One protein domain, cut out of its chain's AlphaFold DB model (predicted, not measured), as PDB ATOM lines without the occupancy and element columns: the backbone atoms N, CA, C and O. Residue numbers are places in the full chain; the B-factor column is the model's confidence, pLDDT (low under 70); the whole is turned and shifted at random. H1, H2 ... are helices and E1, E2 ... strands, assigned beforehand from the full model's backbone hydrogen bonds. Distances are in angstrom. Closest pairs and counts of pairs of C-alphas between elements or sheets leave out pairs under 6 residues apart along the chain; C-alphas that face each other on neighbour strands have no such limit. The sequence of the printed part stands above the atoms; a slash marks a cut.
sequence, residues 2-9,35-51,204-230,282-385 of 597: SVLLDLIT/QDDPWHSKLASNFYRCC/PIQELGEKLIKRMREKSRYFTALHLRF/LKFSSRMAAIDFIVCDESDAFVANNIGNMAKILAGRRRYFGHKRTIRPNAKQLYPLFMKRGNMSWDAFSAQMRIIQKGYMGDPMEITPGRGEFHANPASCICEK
ATOM      1  N   SER A   2     116.311 151.342 155.663       27.62
ATOM      2  CA  SER A   2     116.423 152.720 156.205       27.62
ATOM      3  C   SER A   2     115.669 152.883 157.523       27.62
ATOM      4  O   SER A   2     116.310 153.031 158.547       27.62
ATOM      5  N   VAL A   3     114.353 152.629 157.535       33.47
ATOM      6  CA  VAL A   3     113.485 152.747 158.727       33.47
ATOM      7  C   VAL A   3     113.999 152.002 159.979       33.47
ATOM      8  O   VAL A   3     113.685 152.403 161.093       33.47
ATOM      9  N   LEU A   4     114.800 150.934 159.834       34.56
ATOM     10  CA  LEU A   4     115.447 150.254 160.969       34.56
ATOM     11  C   LEU A   4     116.690 151.012 161.475       34.56
ATOM     12  O   LEU A   4     116.941 150.987 162.671       34.56
ATOM     13  N   LEU A   5     117.453 151.667 160.597       41.78
ATOM     14  CA  LEU A   5     118.510 152.610 160.978       41.78
ATOM     15  C   LEU A   5     117.920 153.900 161.555       41.78
ATOM     16  O   LEU A   5     118.354 154.322 162.616       41.78
ATOM     17  N   ASP A   6     116.887 154.458 160.924       39.22
ATOM     18  CA  ASP A   6     116.224 155.699 161.349       39.22
ATOM     19  C   ASP A   6     115.607 155.557 162.765       39.22
ATOM     20  O   ASP A   6     115.576 156.503 163.548       39.22
ATOM     21  N   LEU A   7     115.204 154.334 163.142       43.03
ATOM     22  CA  LEU A   7     114.788 153.934 164.499       43.03
ATOM     23  C   LEU A   7     115.918 153.884 165.550       43.03
ATOM     24  O   LEU A   7     115.629 153.786 166.748       43.03
ATOM     25  N   ILE A   8     117.180 153.879 165.116       39.47
ATOM     26  CA  ILE A   8     118.383 153.657 165.933       39.47
ATOM     27  C   ILE A   8     119.248 154.927 165.996       39.47
ATOM     28  O   ILE A   8     119.665 155.325 167.080       39.47
ATOM     29  N   THR A   9     119.524 155.578 164.866       42.19
ATOM     30  CA  THR A   9     120.594 156.584 164.721       42.19
ATOM     31  C   THR A   9     120.113 158.034 164.836       42.19
ATOM     32  O   THR A   9     120.546 158.881 164.056       42.19
ATOM     33  N   GLN A  35     112.074 151.597 178.580       49.19
ATOM     34  CA  GLN A  35     113.054 151.335 179.646       49.19
ATOM     35  C   GLN A  35     114.335 150.615 179.179       49.19
ATOM     36  O   GLN A  35     115.236 150.417 179.995       49.19
ATOM     37  N   ASP A  36     114.417 150.165 177.926       60.16
ATOM     38  CA  ASP A  36     115.525 149.356 177.402       60.16
ATOM     39  C   ASP A  36     116.427 150.154 176.456       60.16
ATOM     40  O   ASP A  36     115.962 150.736 175.478       60.16
ATOM     41  N   ASP A  37     117.731 150.125 176.738       70.31
ATOM     42  CA  ASP A  37     118.769 150.774 175.940       70.31
ATOM     43  C   ASP A  37     118.925 150.083 174.562       70.31
ATOM     44  O   ASP A  37     119.246 148.883 174.496       70.31
ATOM     45  N   PRO A  38     118.725 150.798 173.436       71.94
ATOM     46  CA  PRO A  38     118.926 150.222 172.111       71.94
ATOM     47  C   PRO A  38     120.394 149.848 171.848       71.94
ATOM     48  O   PRO A  38     120.646 148.888 171.117       71.94
ATOM     49  N   TRP A  39     121.364 150.529 172.465       81.81
ATOM     50  CA  TRP A  39     122.800 150.366 172.207       81.81
ATOM     51  C   TRP A  39     123.446 149.229 173.000       81.81
ATOM     52  O   TRP A  39     124.404 148.616 172.524       81.81
ATOM     53  N   HIS A  40     122.938 148.918 174.195       82.00
ATOM     54  CA  HIS A  40     123.564 147.956 175.104       82.00
ATOM     55  C   HIS A  40     122.560 146.941 175.664       82.00
ATOM     56  O   HIS A  40     121.423 147.261 175.999       82.00
ATOM     57  N   SER A  41     122.973 145.676 175.778       83.50
ATOM     58  CA  SER A  41     122.137 144.643 176.396       83.50
ATOM     59  C   SER A  41     122.310 144.663 177.913       83.50
ATOM     60  O   SER A  41     123.406 144.405 178.407       83.50
ATOM     61  N   LYS A  42     121.222 144.875 178.666       82.75
ATOM     62  CA  LYS A  42     121.206 144.781 180.143       82.75
ATOM     63  C   LYS A  42     121.721 143.437 180.675       82.75
ATOM     64  O   LYS A  42     122.164 143.357 181.811       82.75
ATOM     65  N   LEU A  43     121.659 142.383 179.858       86.75
ATOM     66  CA  LEU A  43     122.147 141.046 180.197       86.75
ATOM     67  C   LEU A  43     123.656 140.883 179.958       86.75
ATOM     68  O   LEU A  43     124.261 139.984 180.535       86.75
ATOM     69  N   ALA A  44     124.284 141.720 179.124       88.12
ATOM     70  CA  ALA A  44     125.695 141.585 178.749       88.12
ATOM     71  C   ALA A  44     126.645 141.667 179.951       88.12
ATOM     72  O   ALA A  44     127.653 140.962 179.995       88.12
ATOM     73  N   SER A  45     126.297 142.476 180.958       88.44
ATOM     74  CA  SER A  45     127.046 142.624 182.209       88.44
ATOM     75  C   SER A  45     127.207 141.318 182.986       88.44
ATOM     76  O   SER A  45     128.151 141.205 183.770       88.44
ATOM     77  N   ASN A  46     126.332 140.332 182.766       90.56
ATOM     78  CA  ASN A  46     126.381 139.030 183.428       90.56
ATOM     79  C   ASN A  46     127.394 138.077 182.780       90.56
ATOM     80  O   ASN A  46     127.689 137.044 183.364       90.56
ATOM     81  N   PHE A  47     127.965 138.403 181.617       91.88
ATOM     82  CA  PHE A  47     128.861 137.508 180.876       91.88
ATOM     83  C   PHE A  47     130.295 138.046 180.809       91.88
ATOM     84  O   PHE A  47     130.546 139.247 180.923       91.88
ATOM     85  N   TYR A  48     131.268 137.145 180.665       92.06
ATOM     86  CA  TYR A  48     132.685 137.488 180.551       92.06
ATOM     87  C   TYR A  48     133.484 136.455 179.740       92.06
ATOM     88  O   TYR A  48     133.060 135.322 179.519       92.06
ATOM     89  N   ARG A  49     134.675 136.861 179.288       93.00
ATOM     90  CA  ARG A  49     135.598 136.038 178.490       93.00
ATOM     91  C   ARG A  49     136.313 135.016 179.378       93.00
ATOM     92  O   ARG A  49     136.998 135.411 180.315       93.00
ATOM     93  N   CYS A  50     136.237 133.728 179.042       91.94
ATOM     94  CA  CYS A  50     136.846 132.639 179.821       91.94
ATOM     95  C   CYS A  50     137.687 131.658 178.973       91.94
ATOM     96  O   CYS A  50     137.713 130.447 179.210       91.94
ATOM     97  N   CYS A  51     138.423 132.182 177.985       91.12
ATOM     98  CA  CYS A  51     139.244 131.410 177.036       91.12
ATOM     99  C   CYS A  51     140.568 130.840 177.592       91.12
ATOM    100  O   CYS A  51     141.352 130.284 176.819       91.12
ATOM    101  N   PRO A 204     149.588 149.244 160.107       95.12
ATOM    102  CA  PRO A 204     149.000 150.148 159.106       95.12
ATOM    103  C   PRO A 204     147.502 149.922 158.822       95.12
ATOM    104  O   PRO A 204     146.808 150.843 158.395       95.12
ATOM    105  N   ILE A 205     146.986 148.706 159.041       95.12
ATOM    106  CA  ILE A 205     145.546 148.408 158.945       95.12
ATOM    107  C   ILE A 205     144.822 148.896 160.213       95.12
ATOM    108  O   ILE A 205     143.690 149.377 160.124       95.12
ATOM    109  N   GLN A 206     145.468 148.802 161.382       95.81
ATOM    110  CA  GLN A 206     144.911 149.270 162.656       95.81
ATOM    111  C   GLN A 206     144.866 150.794 162.728       95.81
ATOM    112  O   GLN A 206     143.787 151.340 162.930       95.81
ATOM    113  N   GLU A 207     145.977 151.479 162.457       95.56
ATOM    114  CA  GLU A 207     146.091 152.944 162.454       95.56
ATOM    115  C   GLU A 207     145.029 153.604 161.559       95.56
ATOM    116  O   GLU A 207     144.379 154.574 161.957       95.56
ATOM    117  N   LEU A 208     144.795 153.057 160.360       91.00
ATOM    118  CA  LEU A 208     143.749 153.546 159.460       91.00
ATOM    119  C   LEU A 208     142.338 153.251 159.997       91.00
ATOM    120  O   LEU A 208     141.471 154.127 159.945       91.00
ATOM    121  N   GLY A 209     142.097 152.055 160.538       92.06
ATOM    122  CA  GLY A 209     140.824 151.710 161.176       92.06
ATOM    123  C   GLY A 209     140.501 152.628 162.361       92.06
ATOM    124  O   GLY A 209     139.407 153.185 162.432       92.06
ATOM    125  N   GLU A 210     141.471 152.861 163.243       94.44
ATOM    126  CA  GLU A 210     141.379 153.775 164.385       94.44
ATOM    127  C   GLU A 210     141.163 155.226 163.943       94.44
ATOM    128  O   GLU A 210     140.290 155.906 164.481       94.44
ATOM    129  N   LYS A 211     141.874 155.697 162.911       90.38
ATOM    130  CA  LYS A 211     141.689 157.033 162.321       90.38
ATOM    131  C   LYS A 211     140.278 157.233 161.752       90.38
ATOM    132  O   LYS A 211     139.704 158.316 161.902       90.38
ATOM    133  N   LEU A 212     139.689 156.203 161.141       86.88
ATOM    134  CA  LEU A 212     138.295 156.222 160.685       86.88
ATOM    135  C   LEU A 212     137.312 156.218 161.867       86.88
ATOM    136  O   LEU A 212     136.394 157.039 161.892       86.88
ATOM    137  N   ILE A 213     137.521 155.355 162.869       91.12
ATOM    138  CA  ILE A 213     136.705 155.308 164.095       91.12
ATOM    139  C   ILE A 213     136.737 156.659 164.814       91.12
ATOM    140  O   ILE A 213     135.678 157.177 165.167       91.12
ATOM    141  N   LYS A 214     137.915 157.275 164.970       90.69
ATOM    142  CA  LYS A 214     138.081 158.591 165.600       90.69
ATOM    143  C   LYS A 214     137.225 159.647 164.901       90.69
ATOM    144  O   LYS A 214     136.424 160.291 165.566       90.69
ATOM    145  N   ARG A 215     137.288 159.740 163.568       84.88
ATOM    146  CA  ARG A 215     136.458 160.667 162.772       84.88
ATOM    147  C   ARG A 215     134.953 160.402 162.864       84.88
ATOM    148  O   ARG A 215     134.165 161.332 162.719       84.88
ATOM    149  N   MET A 216     134.532 159.156 163.087       84.25
ATOM    150  CA  MET A 216     133.123 158.835 163.347       84.25
ATOM    151  C   MET A 216     132.703 159.252 164.763       84.25
ATOM    152  O   MET A 216     131.641 159.849 164.924       84.25
ATOM    153  N   ARG A 217     133.561 159.035 165.770       86.31
ATOM    154  CA  ARG A 217     133.336 159.457 167.166       86.31
ATOM    155  C   ARG A 217     133.398 160.979 167.361       86.31
ATOM    156  O   ARG A 217     132.656 161.512 168.175       86.31
ATOM    157  N   GLU A 218     134.214 161.680 166.575       82.12
ATOM    158  CA  GLU A 218     134.260 163.151 166.493       82.12
ATOM    159  C   GLU A 218     132.955 163.747 165.932       82.12
ATOM    160  O   GLU A 218     132.629 164.892 166.235       82.12
ATOM    161  N   LYS A 219     132.190 162.980 165.136       78.88
ATOM    162  CA  LYS A 219     130.897 163.402 164.568       78.88
ATOM    163  C   LYS A 219     129.681 162.970 165.387       78.88
ATOM    164  O   LYS A 219     128.662 163.650 165.341       78.88
ATOM    165  N   SER A 220     129.750 161.844 166.095       81.50
ATOM    166  CA  SER A 220     128.652 161.354 166.932       81.50
ATOM    167  C   SER A 220     129.154 160.485 168.081       81.50
ATOM    168  O   SER A 220     130.009 159.617 167.903       81.50
ATOM    169  N   ARG A 221     128.522 160.638 169.250       81.06
ATOM    170  CA  ARG A 221     128.717 159.747 170.401       81.06
ATOM    171  C   ARG A 221     128.440 158.283 170.047       81.06
ATOM    172  O   ARG A 221     129.166 157.421 170.533       81.06
ATOM    173  N   TYR A 222     127.433 158.017 169.211       84.00
ATOM    174  CA  TYR A 222     127.022 156.675 168.790       84.00
ATOM    175  C   TYR A 222     127.015 156.541 167.260       84.00
ATOM    176  O   TYR A 222     126.513 157.428 166.567       84.00
ATOM    177  N   PHE A 223     127.519 155.428 166.721       86.75
ATOM    178  CA  PHE A 223     127.406 155.098 165.298       86.75
ATOM    179  C   PHE A 223     127.032 153.630 165.056       86.75
ATOM    180  O   PHE A 223     127.439 152.710 165.773       86.75
ATOM    181  N   THR A 224     126.251 153.413 163.998       88.50
ATOM    182  CA  THR A 224     125.813 152.089 163.544       88.50
ATOM    183  C   THR A 224     126.583 151.691 162.293       88.50
ATOM    184  O   THR A 224     126.564 152.417 161.303       88.50
ATOM    185  N   ALA A 225     127.225 150.521 162.306       90.88
ATOM    186  CA  ALA A 225     127.815 149.944 161.101       90.88
ATOM    187  C   ALA A 225     126.809 149.012 160.416       90.88
ATOM    188  O   ALA A 225     126.281 148.085 161.034       90.88
ATOM    189  N   LEU A 226     126.559 149.254 159.130       87.50
ATOM    190  CA  LEU A 226     125.573 148.536 158.327       87.50
ATOM    191  C   LEU A 226     126.279 147.750 157.209       87.50
ATOM    192  O   LEU A 226     126.629 148.303 156.169       87.50
ATOM    193  N   HIS A 227     126.490 146.448 157.414       86.38
ATOM    194  CA  HIS A 227     127.089 145.563 156.414       86.38
ATOM    195  C   HIS A 227     126.033 145.097 155.405       86.38
ATOM    196  O   HIS A 227     125.198 144.230 155.689       86.38
ATOM    197  N   LEU A 228     126.082 145.693 154.215       76.69
ATOM    198  CA  LEU A 228     125.158 145.426 153.119       76.69
ATOM    199  C   LEU A 228     125.809 144.528 152.068       76.69
ATOM    200  O   LEU A 228     126.518 144.993 151.177       76.69
ATOM    201  N   ARG A 229     125.537 143.226 152.150       70.31
ATOM    202  CA  ARG A 229     125.978 142.256 151.152       70.31
ATOM    203  C   ARG A 229     125.038 142.298 149.936       70.31
ATOM    204  O   ARG A 229     123.946 141.735 149.988       70.31
ATOM    205  N   PHE A 230     125.448 143.018 148.889       62.81
ATOM    206  CA  PHE A 230     124.680 143.303 147.660       62.81
ATOM    207  C   PHE A 230     125.322 142.721 146.380       62.81
ATOM    208  O   PHE A 230     125.062 143.221 145.285       62.81
ATOM    209  N   LEU A 282     143.535 149.827 148.311       62.47
ATOM    210  CA  LEU A 282     142.508 149.587 147.276       62.47
ATOM    211  C   LEU A 282     142.728 148.318 146.442       62.47
ATOM    212  O   LEU A 282     141.778 147.655 146.038       62.47
ATOM    213  N   LYS A 283     143.997 147.983 146.195       68.38
ATOM    214  CA  LYS A 283     144.424 146.848 145.364       68.38
ATOM    215  C   LYS A 283     144.349 145.498 146.098       68.38
ATOM    216  O   LYS A 283     144.610 144.466 145.487       68.38
ATOM    217  N   PHE A 284     143.994 145.501 147.385       76.50
ATOM    218  CA  PHE A 284     144.045 144.347 148.282       76.50
ATOM    219  C   PHE A 284     142.693 144.168 148.993       76.50
ATOM    220  O   PHE A 284     142.432 144.743 150.054       76.50
ATOM    221  N   SER A 285     141.805 143.369 148.394       76.81
ATOM    222  CA  SER A 285     140.414 143.191 148.847       76.81
ATOM    223  C   SER A 285     140.292 142.688 150.295       76.81
ATOM    224  O   SER A 285     139.356 143.059 151.002       76.81
ATOM    225  N   SER A 286     141.267 141.919 150.777       84.38
ATOM    226  CA  SER A 286     141.348 141.416 152.153       84.38
ATOM    227  C   SER A 286     141.833 142.477 153.139       84.38
ATOM    228  O   SER A 286     141.425 142.439 154.296       84.38
ATOM    229  N   ARG A 287     142.665 143.438 152.713       87.56
ATOM    230  CA  ARG A 287     143.073 144.566 153.569       87.56
ATOM    231  C   ARG A 287     141.940 145.588 153.704       87.56
ATOM    232  O   ARG A 287     141.657 146.019 154.816       87.56
ATOM    233  N   MET A 288     141.215 145.876 152.617       82.69
ATOM    234  CA  MET A 288     139.966 146.656 152.677       82.69
ATOM    235  C   MET A 288     138.941 146.001 153.614       82.69
ATOM    236  O   MET A 288     138.487 146.632 154.565       82.69
ATOM    237  N   ALA A 289     138.683 144.699 153.448       86.31
ATOM    238  CA  ALA A 289     137.777 143.956 154.326       86.31
ATOM    239  C   ALA A 289     138.245 143.876 155.797       86.31
ATOM    240  O   ALA A 289     137.431 143.594 156.677       86.31
ATOM    241  N   ALA A 290     139.534 144.102 156.086       91.56
ATOM    242  CA  ALA A 290     140.058 144.201 157.448       91.56
ATOM    243  C   ALA A 290     139.768 145.576 158.076       91.56
ATOM    244  O   ALA A 290     139.404 145.643 159.250       91.56
ATOM    245  N   ILE A 291     139.837 146.655 157.288       90.00
ATOM    246  CA  ILE A 291     139.424 148.005 157.703       90.00
ATOM    247  C   ILE A 291     137.913 148.025 157.981       90.00
ATOM    248  O   ILE A 291     137.492 148.441 159.063       90.00
ATOM    249  N   ASP A 292     137.103 147.473 157.068       90.44
ATOM    250  CA  ASP A 292     135.653 147.328 157.267       90.44
ATOM    251  C   ASP A 292     135.343 146.498 158.525       90.44
ATOM    252  O   ASP A 292     134.403 146.797 159.263       90.44
ATOM    253  N   PHE A 293     136.143 145.461 158.805       94.19
ATOM    254  CA  PHE A 293     136.003 144.641 160.009       94.19
ATOM    255  C   PHE A 293     136.256 145.440 161.291       94.19
ATOM    256  O   PHE A 293     135.464 145.329 162.224       94.19
ATOM    257  N   ILE A 294     137.319 146.248 161.339       95.00
ATOM    258  CA  ILE A 294     137.650 147.097 162.496       95.00
ATOM    259  C   ILE A 294     136.519 148.102 162.762       95.00
ATOM    260  O   ILE A 294     136.000 148.169 163.877       95.00
ATOM    261  N   VAL A 295     136.062 148.810 161.723       93.12
ATOM    262  CA  VAL A 295     134.946 149.769 161.818       93.12
ATOM    263  C   VAL A 295     133.651 149.092 162.287       93.12
ATOM    264  O   VAL A 295     132.941 149.629 163.138       93.12
ATOM    265  N   CYS A 296     133.339 147.895 161.782       94.56
ATOM    266  CA  CYS A 296     132.147 147.163 162.205       94.56
ATOM    267  C   CYS A 296     132.245 146.627 163.645       94.56
ATOM    268  O   CYS A 296     131.231 146.584 164.345       94.56
ATOM    269  N   ASP A 297     133.432 146.231 164.109       95.25
ATOM    270  CA  ASP A 297     133.645 145.717 165.468       95.25
ATOM    271  C   ASP A 297     133.553 146.825 166.529       95.25
ATOM    272  O   ASP A 297     133.010 146.580 167.606       95.25
ATOM    273  N   GLU A 298     133.980 148.052 166.210       94.50
ATOM    274  CA  GLU A 298     133.924 149.214 167.118       94.50
ATOM    275  C   GLU A 298     132.704 150.136 166.944       94.50
ATOM    276  O   GLU A 298     132.569 151.135 167.654       94.50
ATOM    277  N   SER A 299     131.758 149.762 166.077       93.56
ATOM    278  CA  SER A 299     130.401 150.327 166.077       93.56
ATOM    279  C   SER A 299     129.607 149.941 167.331       93.56
ATOM    280  O   SER A 299     129.787 148.852 167.889       93.56
ATOM    281  N   ASP A 300     128.672 150.781 167.769       90.44
ATOM    282  CA  ASP A 300     127.848 150.486 168.954       90.44
ATOM    283  C   ASP A 300     126.783 149.447 168.622       90.44
ATOM    284  O   ASP A 300     126.644 148.445 169.323       90.44
ATOM    285  N   ALA A 301     126.126 149.629 167.474       91.81
ATOM    286  CA  ALA A 301     125.264 148.641 166.844       91.81
ATOM    287  C   ALA A 301     125.840 148.211 165.489       91.81
ATOM    288  O   ALA A 301     126.104 149.040 164.621       91.81
ATOM    289  N   PHE A 302     125.967 146.901 165.290       94.12
ATOM    290  CA  PHE A 302     126.260 146.302 163.991       94.12
ATOM    291  C   PHE A 302     124.977 145.706 163.411       94.12
ATOM    292  O   PHE A 302     124.270 144.981 164.112       94.12
ATOM    293  N   VAL A 303     124.686 145.983 162.142       91.00
ATOM    294  CA  VAL A 303     123.515 145.468 161.419       91.00
ATOM    295  C   VAL A 303     123.992 144.807 160.129       91.00
ATOM    296  O   VAL A 303     124.790 145.389 159.399       91.00
ATOM    297  N   ALA A 304     123.487 143.615 159.809       87.62
ATOM    298  CA  ALA A 304     123.796 142.932 158.550       87.62
ATOM    299  C   ALA A 304     122.518 142.511 157.816       87.62
ATOM    300  O   ALA A 304     121.571 142.038 158.443       87.62
ATOM    301  N   ASN A 305     122.491 142.644 156.485       75.50
ATOM    302  CA  ASN A 305     121.374 142.142 155.666       75.50
ATOM    303  C   ASN A 305     121.419 140.612 155.451       75.50
ATOM    304  O   ASN A 305     120.422 140.023 155.047       75.50
ATOM    305  N   ASN A 306     122.569 139.981 155.703       73.31
ATOM    306  CA  ASN A 306     122.840 138.571 155.444       73.31
ATOM    307  C   ASN A 306     123.832 138.018 156.486       73.31
ATOM    308  O   ASN A 306     124.768 138.708 156.893       73.31
ATOM    309  N   ILE A 307     123.683 136.748 156.865       73.69
ATOM    310  CA  ILE A 307     124.579 136.016 157.777       73.69
ATOM    311  C   ILE A 307     125.803 135.475 156.997       73.69
ATOM    312  O   ILE A 307     126.163 134.300 157.073       73.69
ATOM    313  N   GLY A 308     126.447 136.342 156.209       80.62
ATOM    314  CA  GLY A 308     127.669 136.025 155.465       80.62
ATOM    315  C   GLY A 308     128.891 135.847 156.377       80.62
ATOM    316  O   GLY A 308     128.855 136.193 157.556       80.62
ATOM    317  N   ASN A 309     130.009 135.349 155.833       87.31
ATOM    318  CA  ASN A 309     131.219 135.022 156.615       87.31
ATOM    319  C   ASN A 309     131.712 136.182 157.504       87.31
ATOM    320  O   ASN A 309     132.107 135.962 158.646       87.31
ATOM    321  N   MET A 310     131.649 137.421 157.006       89.69
ATOM    322  CA  MET A 310     132.001 138.614 157.781       89.69
ATOM    323  C   MET A 310     131.026 138.866 158.937       89.69
ATOM    324  O   MET A 310     131.457 139.024 160.076       89.69
ATOM    325  N   ALA A 311     129.717 138.826 158.670       90.94
ATOM    326  CA  ALA A 311     128.682 138.978 159.691       90.94
ATOM    327  C   ALA A 311     128.746 137.870 160.761       90.94
ATOM    328  O   ALA A 311     128.508 138.154 161.932       90.94
ATOM    329  N   LYS A 312     129.132 136.638 160.392       90.88
ATOM    330  CA  LYS A 312     129.391 135.538 161.336       90.88
ATOM    331  C   LYS A 312     130.547 135.871 162.281       90.88
ATOM    332  O   LYS A 312     130.320 135.935 163.485       90.88
ATOM    333  N   ILE A 313     131.748 136.139 161.752       93.25
ATOM    334  CA  ILE A 313     132.936 136.444 162.575       93.25
ATOM    335  C   ILE A 313     132.693 137.682 163.454       93.25
ATOM    336  O   ILE A 313     133.070 137.671 164.627       93.25
ATOM    337  N   LEU A 314     132.039 138.723 162.926       94.44
ATOM    338  CA  LEU A 314     131.665 139.908 163.704       94.44
ATOM    339  C   LEU A 314     130.653 139.574 164.803       94.44
ATOM    340  O   LEU A 314     130.856 139.998 165.932       94.44
ATOM    341  N   ALA A 315     129.615 138.776 164.537       93.00
ATOM    342  CA  ALA A 315     128.668 138.364 165.574       93.00
ATOM    343  C   ALA A 315     129.350 137.564 166.698       93.00
ATOM    344  O   ALA A 315     129.124 137.847 167.874       93.00
ATOM    345  N   GLY A 316     130.236 136.620 166.361       93.62
ATOM    346  CA  GLY A 316     130.994 135.865 167.360       93.62
ATOM    347  C   GLY A 316     131.950 136.745 168.163       93.62
ATOM    348  O   GLY A 316     132.010 136.630 169.389       93.62
ATOM    349  N   ARG A 317     132.646 137.676 167.499       95.25
ATOM    350  CA  ARG A 317     133.552 138.626 168.154       95.25
ATOM    351  C   ARG A 317     132.799 139.608 169.052       95.25
ATOM    352  O   ARG A 317     133.162 139.741 170.215       95.25
ATOM    353  N   ARG A 318     131.711 140.212 168.575       94.31
ATOM    354  CA  ARG A 318     130.870 141.149 169.337       94.31
ATOM    355  C   ARG A 318     130.188 140.479 170.532       94.31
ATOM    356  O   ARG A 318     130.140 141.095 171.593       94.31
ATOM    357  N   ARG A 319     129.767 139.207 170.425       92.75
ATOM    358  CA  ARG A 319     129.373 138.372 171.586       92.75
ATOM    359  C   ARG A 319     130.531 138.219 172.577       92.75
ATOM    360  O   ARG A 319     130.390 138.564 173.745       92.75
ATOM    361  N   TYR A 320     131.693 137.765 172.105       93.94
ATOM    362  CA  TYR A 320     132.866 137.503 172.944       93.94
ATOM    363  C   TYR A 320     133.418 138.761 173.650       93.94
ATOM    364  O   TYR A 320     133.786 138.695 174.822       93.94
ATOM    365  N   PHE A 321     133.417 139.926 173.000       92.94
ATOM    366  CA  PHE A 321     133.792 141.220 173.587       92.94
ATOM    367  C   PHE A 321     132.611 141.917 174.295       92.94
ATOM    368  O   PHE A 321     132.402 143.116 174.140       92.94
ATOM    369  N   GLY A 322     131.862 141.167 175.112       89.25
ATOM    370  CA  GLY A 322     130.837 141.721 176.006       89.25
ATOM    371  C   GLY A 322     129.485 141.997 175.346       89.25
ATOM    372  O   GLY A 322     128.818 142.951 175.719       89.25
ATOM    373  N   HIS A 323     129.079 141.176 174.373       90.94
ATOM    374  CA  HIS A 323     127.778 141.260 173.694       90.94
ATOM    375  C   HIS A 323     127.429 142.659 173.146       90.94
ATOM    376  O   HIS A 323     126.311 143.149 173.331       90.94
ATOM    377  N   LYS A 324     128.370 143.286 172.413       91.44
ATOM    378  CA  LYS A 324     128.101 144.520 171.649       91.44
ATOM    379  C   LYS A 324     126.909 144.298 170.699       91.44
ATOM    380  O   LYS A 324     126.820 143.255 170.036       91.44
ATOM    381  N   ARG A 325     125.998 145.275 170.603       91.06
ATOM    382  CA  ARG A 325     124.694 145.137 169.927       91.06
ATOM    383  C   ARG A 325     124.862 144.666 168.477       91.06
ATOM    384  O   ARG A 325     125.642 145.242 167.717       91.06
ATOM    385  N   THR A 326     124.173 143.587 168.111       91.62
ATOM    386  CA  THR A 326     124.375 142.867 166.841       91.62
ATOM    387  C   THR A 326     123.016 142.458 166.283       91.62
ATOM    388  O   THR A 326     122.438 141.465 166.709       91.62
ATOM    389  N   ILE A 327     122.477 143.259 165.368       89.69
ATOM    390  CA  ILE A 327     121.086 143.184 164.924       89.69
ATOM    391  C   ILE A 327     120.997 142.413 163.606       89.69
ATOM    392  O   ILE A 327     121.602 142.785 162.599       89.69
ATOM    393  N   ARG A 328     120.191 141.349 163.602       87.56
ATOM    394  CA  ARG A 328     119.843 140.566 162.410       87.56
ATOM    395  C   ARG A 328     118.373 140.840 162.080       87.56
ATOM    396  O   ARG A 328     117.520 140.389 162.833       87.56
ATOM    397  N   PRO A 329     118.017 141.584 161.023       85.25
ATOM    398  CA  PRO A 329     116.613 141.880 160.742       85.25
ATOM    399  C   PRO A 329     115.805 140.594 160.497       85.25
ATOM    400  O   PRO A 329     116.145 139.807 159.615       85.25
ATOM    401  N   ASN A 330     114.720 140.392 161.248       84.44
ATOM    402  CA  ASN A 330     113.777 139.283 161.087       84.44
ATOM    403  C   ASN A 330     112.904 139.518 159.838       84.44
ATOM    404  O   ASN A 330     111.717 139.828 159.926       84.44
ATOM    405  N   ALA A 331     113.519 139.450 158.653       78.44
ATOM    406  CA  ALA A 331     112.933 139.914 157.395       78.44
ATOM    407  C   ALA A 331     111.567 139.275 157.078       78.44
ATOM    408  O   ALA A 331     110.664 139.979 156.628       78.44
ATOM    409  N   LYS A 332     111.387 137.981 157.391       79.19
ATOM    410  CA  LYS A 332     110.138 137.220 157.181       79.19
ATOM    411  C   LYS A 332     108.943 137.825 157.935       79.19
ATOM    412  O   LYS A 332     107.835 137.812 157.413       79.19
ATOM    413  N   GLN A 333     109.166 138.380 159.130       84.25
ATOM    414  CA  GLN A 333     108.120 139.005 159.955       84.25
ATOM    415  C   GLN A 333     108.086 140.537 159.825       84.25
ATOM    416  O   GLN A 333     107.017 141.141 159.889       84.25
ATOM    417  N   LEU A 334     109.236 141.177 159.587       85.06
ATOM    418  CA  LEU A 334     109.318 142.620 159.357       85.06
ATOM    419  C   LEU A 334     108.685 143.045 158.025       85.06
ATOM    420  O   LEU A 334     108.107 144.124 157.960       85.06
ATOM    421  N   TYR A 335     108.773 142.235 156.964       82.44
ATOM    422  CA  TYR A 335     108.220 142.596 155.653       82.44
ATOM    423  C   TYR A 335     106.691 142.827 155.689       82.44
ATOM    424  O   TYR A 335     106.263 143.912 155.285       82.44
ATOM    425  N   PRO A 336     105.857 141.925 156.258       83.62
ATOM    426  CA  PRO A 336     104.431 142.196 156.459       83.62
ATOM    427  C   PRO A 336     104.137 143.414 157.347       83.62
ATOM    428  O   PRO A 336     103.138 144.093 157.122       83.62
ATOM    429  N   LEU A 337     104.992 143.711 158.336       84.38
ATOM    430  CA  LEU A 337     104.846 144.899 159.181       84.38
ATOM    431  C   LEU A 337     105.111 146.189 158.387       84.38
ATOM    432  O   LEU A 337     104.320 147.126 158.466       84.38
ATOM    433  N   PHE A 338     106.182 146.230 157.586       83.94
ATOM    434  CA  PHE A 338     106.488 147.375 156.723       83.94
ATOM    435  C   PHE A 338     105.382 147.627 155.690       83.94
ATOM    436  O   PHE A 338     104.995 148.776 155.503       83.94
ATOM    437  N   MET A 339     104.812 146.579 155.087       83.06
ATOM    438  CA  MET A 339     103.700 146.729 154.133       83.06
ATOM    439  C   MET A 339     102.401 147.231 154.779       83.06
ATOM    440  O   MET A 339     101.563 147.808 154.096       83.06
ATOM    441  N   LYS A 340     102.240 147.070 156.098       83.88
ATOM    442  CA  LYS A 340     101.114 147.620 156.871       83.88
ATOM    443  C   LYS A 340     101.438 148.962 157.543       83.88
ATOM    444  O   LYS A 340     100.592 149.477 158.272       83.88
ATOM    445  N   ARG A 341     102.629 149.544 157.322       79.62
ATOM    446  CA  ARG A 341     103.117 150.734 158.051       79.62
ATOM    447  C   ARG A 341     102.164 151.926 157.958       79.62
ATOM    448  O   ARG A 341     101.985 152.581 158.977       79.62
ATOM    449  N   GLY A 342     101.572 152.186 156.791       81.06
ATOM    450  CA  GLY A 342     100.639 153.305 156.579       81.06
ATOM    451  C   GLY A 342      99.284 153.150 157.282       81.06
ATOM    452  O   GLY A 342      98.570 154.127 157.451       81.06
ATOM    453  N   ASN A 343      98.945 151.948 157.756       87.19
ATOM    454  CA  ASN A 343      97.653 151.648 158.380       87.19
ATOM    455  C   ASN A 343      97.747 151.625 159.922       87.19
ATOM    456  O   ASN A 343      96.930 150.978 160.578       87.19
ATOM    457  N   MET A 344      98.774 152.248 160.517       89.12
ATOM    458  CA  MET A 344      99.006 152.234 161.968       89.12
ATOM    459  C   MET A 344      99.817 153.440 162.467       89.12
ATOM    460  O   MET A 344     100.640 153.999 161.741       89.12
ATOM    461  N   SER A 345      99.651 153.807 163.740       88.50
ATOM    462  CA  SER A 345     100.478 154.836 164.387       88.50
ATOM    463  C   SER A 345     101.940 154.392 164.547       88.50
ATOM    464  O   SER A 345     102.266 153.202 164.481       88.50
ATOM    465  N   TRP A 346     102.838 155.352 164.784       82.50
ATOM    466  CA  TRP A 346     104.249 155.068 165.073       82.50
ATOM    467  C   TRP A 346     104.438 154.189 166.318       82.50
ATOM    468  O   TRP A 346     105.283 153.292 166.321       82.50
ATOM    469  N   ASP A 347     103.634 154.389 167.361       83.81
ATOM    470  CA  ASP A 347     103.748 153.617 168.600       83.81
ATOM    471  C   ASP A 347     103.286 152.171 168.410       83.81
ATOM    472  O   ASP A 347     103.976 151.246 168.839       83.81
ATOM    473  N   ALA A 348     102.196 151.954 167.665       86.19
ATOM    474  CA  ALA A 348     101.749 150.618 167.278       86.19
ATOM    475  C   ALA A 348     102.804 149.898 166.416       86.19
ATOM    476  O   ALA A 348     103.155 148.748 166.696       86.19
ATOM    477  N   PHE A 349     103.364 150.590 165.418       87.56
ATOM    478  CA  PHE A 349     104.437 150.070 164.569       87.56
ATOM    479  C   PHE A 349     105.697 149.726 165.374       87.56
ATOM    480  O   PHE A 349     106.214 148.613 165.275       87.56
ATOM    481  N   SER A 350     106.181 150.645 166.214       84.00
ATOM    482  CA  SER A 350     107.403 150.444 166.999       84.00
ATOM    483  C   SER A 350     107.225 149.379 168.086       84.00
ATOM    484  O   SER A 350     108.160 148.626 168.356       84.00
ATOM    485  N   ALA A 351     106.035 149.236 168.680       85.00
ATOM    486  CA  ALA A 351     105.717 148.136 169.590       85.00
ATOM    487  C   ALA A 351     105.764 146.774 168.876       85.00
ATOM    488  O   ALA A 351     106.471 145.871 169.327       85.00
ATOM    489  N   GLN A 352     105.095 146.636 167.723       88.19
ATOM    490  CA  GLN A 352     105.134 145.402 166.927       88.19
ATOM    491  C   GLN A 352     106.557 145.083 166.439       88.19
ATOM    492  O   GLN A 352     106.992 143.933 166.503       88.19
ATOM    493  N   MET A 353     107.328 146.098 166.041       87.81
ATOM    494  CA  MET A 353     108.717 145.934 165.608       87.81
ATOM    495  C   MET A 353     109.646 145.474 166.743       87.81
ATOM    496  O   MET A 353     110.475 144.593 166.517       87.81
ATOM    497  N   ARG A 354     109.479 145.994 167.970       83.88
ATOM    498  CA  ARG A 354     110.199 145.509 169.168       83.88
ATOM    499  C   ARG A 354     109.874 144.045 169.476       83.88
ATOM    500  O   ARG A 354     110.781 143.289 169.816       83.88
ATOM    501  N   ILE A 355     108.612 143.631 169.325       85.81
ATOM    502  CA  ILE A 355     108.184 142.235 169.521       85.81
ATOM    503  C   ILE A 355     108.839 141.319 168.473       85.81
ATOM    504  O   ILE A 355     109.467 140.328 168.839       85.81
ATOM    505  N   ILE A 356     108.767 141.684 167.189       87.94
ATOM    506  CA  ILE A 356     109.326 140.911 166.063       87.94
ATOM    507  C   ILE A 356     110.861 140.795 166.118       87.94
ATOM    508  O   ILE A 356     111.421 139.773 165.717       87.94
ATOM    509  N   GLN A 357     111.549 141.823 166.627       86.19
ATOM    510  CA  GLN A 357     113.007 141.835 166.799       86.19
ATOM    511  C   GLN A 357     113.490 141.232 168.132       86.19
ATOM    512  O   GLN A 357     114.700 141.141 168.357       86.19
ATOM    513  N   LYS A 358     112.597 140.786 169.026       84.44
ATOM    514  CA  LYS A 358     113.003 140.125 170.275       84.44
ATOM    515  C   LYS A 358     113.736 138.816 169.955       84.44
ATOM    516  O   LYS A 358     113.210 137.962 169.251       84.44
ATOM    517  N   GLY A 359     114.961 138.661 170.464       83.19
ATOM    518  CA  GLY A 359     115.834 137.535 170.097       83.19
ATOM    519  C   GLY A 359     116.565 137.705 168.757       83.19
ATOM    520  O   GLY A 359     117.101 136.740 168.233       83.19
ATOM    521  N   TYR A 360     116.616 138.919 168.202       86.75
ATOM    522  CA  TYR A 360     117.342 139.240 166.963       86.75
ATOM    523  C   TYR A 360     118.329 140.414 167.132       86.75
ATOM    524  O   TYR A 360     118.775 141.015 166.153       86.75
ATOM    525  N   MET A 361     118.660 140.753 168.384       86.56
ATOM    526  CA  MET A 361     119.416 141.951 168.780       86.56
ATOM    527  C   MET A 361     120.813 141.640 169.361       86.56
ATOM    528  O   MET A 361     121.454 142.530 169.921       86.56
ATOM    529  N   GLY A 362     121.322 140.408 169.257       86.44
ATOM    530  CA  GLY A 362     122.677 140.046 169.696       86.44
ATOM    531  C   GLY A 362     122.795 139.666 171.175       86.44
ATOM    532  O   GLY A 362     123.904 139.415 171.656       86.44
ATOM    533  N   ASP A 363     121.675 139.623 171.900       87.06
ATOM    534  CA  ASP A 363     121.642 139.387 173.346       87.06
ATOM    535  C   ASP A 363     122.232 138.011 173.727       87.06
ATOM    536  O   ASP A 363     122.224 137.079 172.908       87.06
ATOM    537  N   PRO A 364     122.740 137.836 174.966       83.88
ATOM    538  CA  PRO A 364     123.422 136.606 175.373       83.88
ATOM    539  C   PRO A 364     122.599 135.329 175.185       83.88
ATOM    540  O   PRO A 364     123.135 134.320 174.737       83.88
ATOM    541  N   MET A 365     121.290 135.395 175.449       76.50
ATOM    542  CA  MET A 365     120.367 134.255 175.362       76.50
ATOM    543  C   MET A 365     119.723 134.054 173.974       76.50
ATOM    544  O   MET A 365     118.826 133.230 173.844       76.50
ATOM    545  N   GLU A 366     120.154 134.774 172.929       79.69
ATOM    546  CA  GLU A 366     119.617 134.606 171.560       79.69
ATOM    547  C   GLU A 366     119.875 133.209 170.969       79.69
ATOM    548  O   GLU A 366     119.060 132.707 170.200       79.69
ATOM    549  N   ILE A 367     121.008 132.585 171.300       75.56
ATOM    550  CA  ILE A 367     121.410 131.288 170.743       75.56
ATOM    551  C   ILE A 367     121.712 130.340 171.898       75.56
ATOM    552  O   ILE A 367     122.585 130.624 172.718       75.56
ATOM    553  N   THR A 368     121.027 129.194 171.948       69.75
ATOM    554  CA  THR A 368     121.283 128.152 172.952       69.75
ATOM    555  C   THR A 368     122.769 127.765 172.954       69.75
ATOM    556  O   THR A 368     123.307 127.456 171.884       69.75
ATOM    557  N   PRO A 369     123.456 127.736 174.113       62.28
ATOM    558  CA  PRO A 369     124.837 127.269 174.191       62.28
ATOM    559  C   PRO A 369     125.001 125.881 173.556       62.28
ATOM    560  O   PRO A 369     124.251 124.955 173.855       62.28
ATOM    561  N   GLY A 370     125.965 125.745 172.643       58.72
ATOM    562  CA  GLY A 370     126.196 124.509 171.882       58.72
ATOM    563  C   GLY A 370     125.374 124.351 170.593       58.72
ATOM    564  O   GLY A 370     125.683 123.452 169.813       58.72
ATOM    565  N   ARG A 371     124.392 125.226 170.314       60.88
ATOM    566  CA  ARG A 371     123.793 125.391 168.974       60.88
ATOM    567  C   ARG A 371     124.462 126.537 168.202       60.88
ATOM    568  O   ARG A 371     125.035 127.465 168.780       60.88
ATOM    569  N   GLY A 372     124.342 126.475 166.876       65.56
ATOM    570  CA  GLY A 372     124.926 127.434 165.941       65.56
ATOM    571  C   GLY A 372     126.384 127.141 165.568       65.56
ATOM    572  O   GLY A 372     127.009 126.187 166.033       65.56
ATOM    573  N   GLU A 373     126.928 127.971 164.682       77.81
ATOM    574  CA  GLU A 373     128.310 127.871 164.213       77.81
ATOM    575  C   GLU A 373     129.272 128.559 165.190       77.81
ATOM    576  O   GLU A 373     129.041 129.709 165.566       77.81
ATOM    577  N   PHE A 374     130.382 127.903 165.553       86.19
ATOM    578  CA  PHE A 374     131.367 128.420 166.519       86.19
ATOM    579  C   PHE A 374     131.806 129.871 166.236       86.19
ATOM    580  O   PHE A 374     131.927 130.680 167.155       86.19
ATOM    581  N   HIS A 375     132.010 130.220 164.962       87.94
ATOM    582  CA  HIS A 375     132.461 131.553 164.560       87.94
ATOM    583  C   HIS A 375     131.414 132.657 164.745       87.94
ATOM    584  O   HIS A 375     131.802 133.817 164.833       87.94
ATOM    585  N   ALA A 376     130.126 132.309 164.850       88.75
ATOM    586  CA  ALA A 376     129.030 133.222 165.185       88.75
ATOM    587  C   ALA A 376     128.576 133.108 166.656       88.75
ATOM    588  O   ALA A 376     128.012 134.057 167.200       88.75
ATOM    589  N   ASN A 377     128.833 131.967 167.306       89.88
ATOM    590  CA  ASN A 377     128.492 131.688 168.702       89.88
ATOM    591  C   ASN A 377     129.642 130.950 169.435       89.88
ATOM    592  O   ASN A 377     129.590 129.727 169.593       89.88
ATOM    593  N   PRO A 378     130.687 131.657 169.913       91.56
ATOM    594  CA  PRO A 378     131.841 131.057 170.592       91.56
ATOM    595  C   PRO A 378     131.540 130.715 172.067       91.56
ATOM    596  O   PRO A 378     132.291 131.078 172.973       91.56
ATOM    597  N   ALA A 379     130.421 130.028 172.322       88.25
ATOM    598  CA  ALA A 379     129.860 129.811 173.658       88.25
ATOM    599  C   ALA A 379     130.841 129.140 174.642       88.25
ATOM    600  O   ALA A 379     130.871 129.498 175.812       88.25
ATOM    601  N   SER A 380     131.726 128.249 174.176       88.19
ATOM    602  CA  SER A 380     132.775 127.605 174.996       88.19
ATOM    603  C   SER A 380     133.818 128.567 175.599       88.19
ATOM    604  O   SER A 380     134.701 128.136 176.343       88.19
ATOM    605  N   CYS A 381     133.757 129.852 175.243       91.44
ATOM    606  CA  CYS A 381     134.699 130.900 175.634       91.44
ATOM    607  C   CYS A 381     134.028 132.091 176.331       91.44
ATOM    608  O   CYS A 381     134.725 133.052 176.676       91.44
ATOM    609  N   ILE A 382     132.707 132.037 176.516       91.94
ATOM    610  CA  ILE A 382     131.897 133.034 177.214       91.94
ATOM    611  C   ILE A 382     131.302 132.342 178.442       91.94
ATOM    612  O   ILE A 382     130.628 131.324 178.315       91.94
ATOM    613  N   CYS A 383     131.563 132.880 179.628       91.25
ATOM    614  CA  CYS A 383     131.073 132.345 180.893       91.25
ATOM    615  C   CYS A 383     130.127 133.344 181.558       91.25
ATOM    616  O   CYS A 383     130.300 134.556 181.428       91.25
ATOM    617  N   GLU A 384     129.145 132.830 182.292       91.19
ATOM    618  CA  GLU A 384     128.253 133.633 183.125       91.19
ATOM    619  C   GLU A 384     128.894 133.903 184.495       91.19
ATOM    620  O   GLU A 384     129.580 133.052 185.069       91.19
ATOM    621  N   LYS A 385     128.680 135.106 185.024       88.38
ATOM    622  CA  LYS A 385     129.014 135.492 186.392       88.38
ATOM    623  C   LYS A 385     127.951 134.901 187.310       88.38
ATOM    624  O   LYS A 385     126.891 135.493 187.492       88.38
TER     625      LYS A 385
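AT A GLANCE: This is residues 2 to 9, 35 to 51, 204 to 230 and 282 to 385 of the 597 residues of a protein of Panicum miliaceum (UniProt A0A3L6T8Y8). A small parallel sheet of E2, E3 and E4 has H3 and H4 packed over one face, with H2 packing on H3. The helical hairpin H5 and H6 forms an arm, and a small strand pair, E1 and E5, sits near the last residue of H4. The printed part has 156 residues, with six named helices and five named strands in the order H1 E1 H2 E2 H3 E3 H4 E4 H5 H6 E5, a mixed class. The sheet order is E2 E3 E4, and E1 and E5 are antiparallel. The whole is compact, with a radius of gyration of the C-alphas of 16.5 A and spans of 51 by 38 by 28 A.

HOW THE PARTS SIT: H1, residues 2 to 6, only grazes the sheet of E2, residues 224 to 227, E3, residues 301 to 304, and E4, residues 325 to 327, with its residues 4 to 5. E1, residues 47 to 49, is antiparallel to E5, residues 382 to 384, with N 48 and O 383 2.9 A apart, within hydrogen-bond range. H2, residues 204 to 217, touches H3, residues 285 to 298, at a steep tilt of 41 degrees, the same way; the closest C-alphas, of Gly 209 and Ile 291, are 5.3 A apart. In the sheet, N 227 and O 303 are 2.8 A apart and N 327 and O 302 2.8 A, within hydrogen-bond range. H3, over E2, and H4, residues 309 to 320, over E3 and E4, lie on the same face at heights over the sheet of 11.1 A and 9.7 A: two layers, helices on one face of a sheet. With residues 293 to 297 alone H3 touches H4, the closest C-alphas being those of Asp 297 and Leu 314, 6.4 A. E3, H4 and E4 make a strand-helix-strand unit, two parallel strands joined through a helix, with a right-handed crossover. H5, residues 331 to 339, and H6, residues 346 to 356, form a hairpin and touch at a shallow tilt of 14 degrees, opposite ways; the closest C-alphas, of Gln 333 and Ile 356, are 6.5 A apart. Every O i to N i+4 pair is within hydrogen-bond range in H1, H3, H4 and H6, against 9 of 10 in H2 and 3 of 5 in H5.

IN THESE COORDINATES: H1 begins at C-alpha 2 (116.423, 152.720, 156.205). H2 is 19.9 A long, H3 20.3 A, H4 16.6 A, H6 15.1 A and H5 11.9 A. E5 ends at C-alpha 384 (128.253, 133.633, 183.125).

THE WHOLE: Across the cuts, C-alphas 9 and 35 are 17.5 A apart, 51 and 204 27.7 A, and 230 and 282 18.9 A. The link from H6 to E5, 25 residues, is long. Residues 342 to 348, of which 346 to 348 belong to H6, stand free. In this model pLDDT is under 70 at residues 2 to 9, 35 to 36, 230, 282 to 283 and 368 to 372.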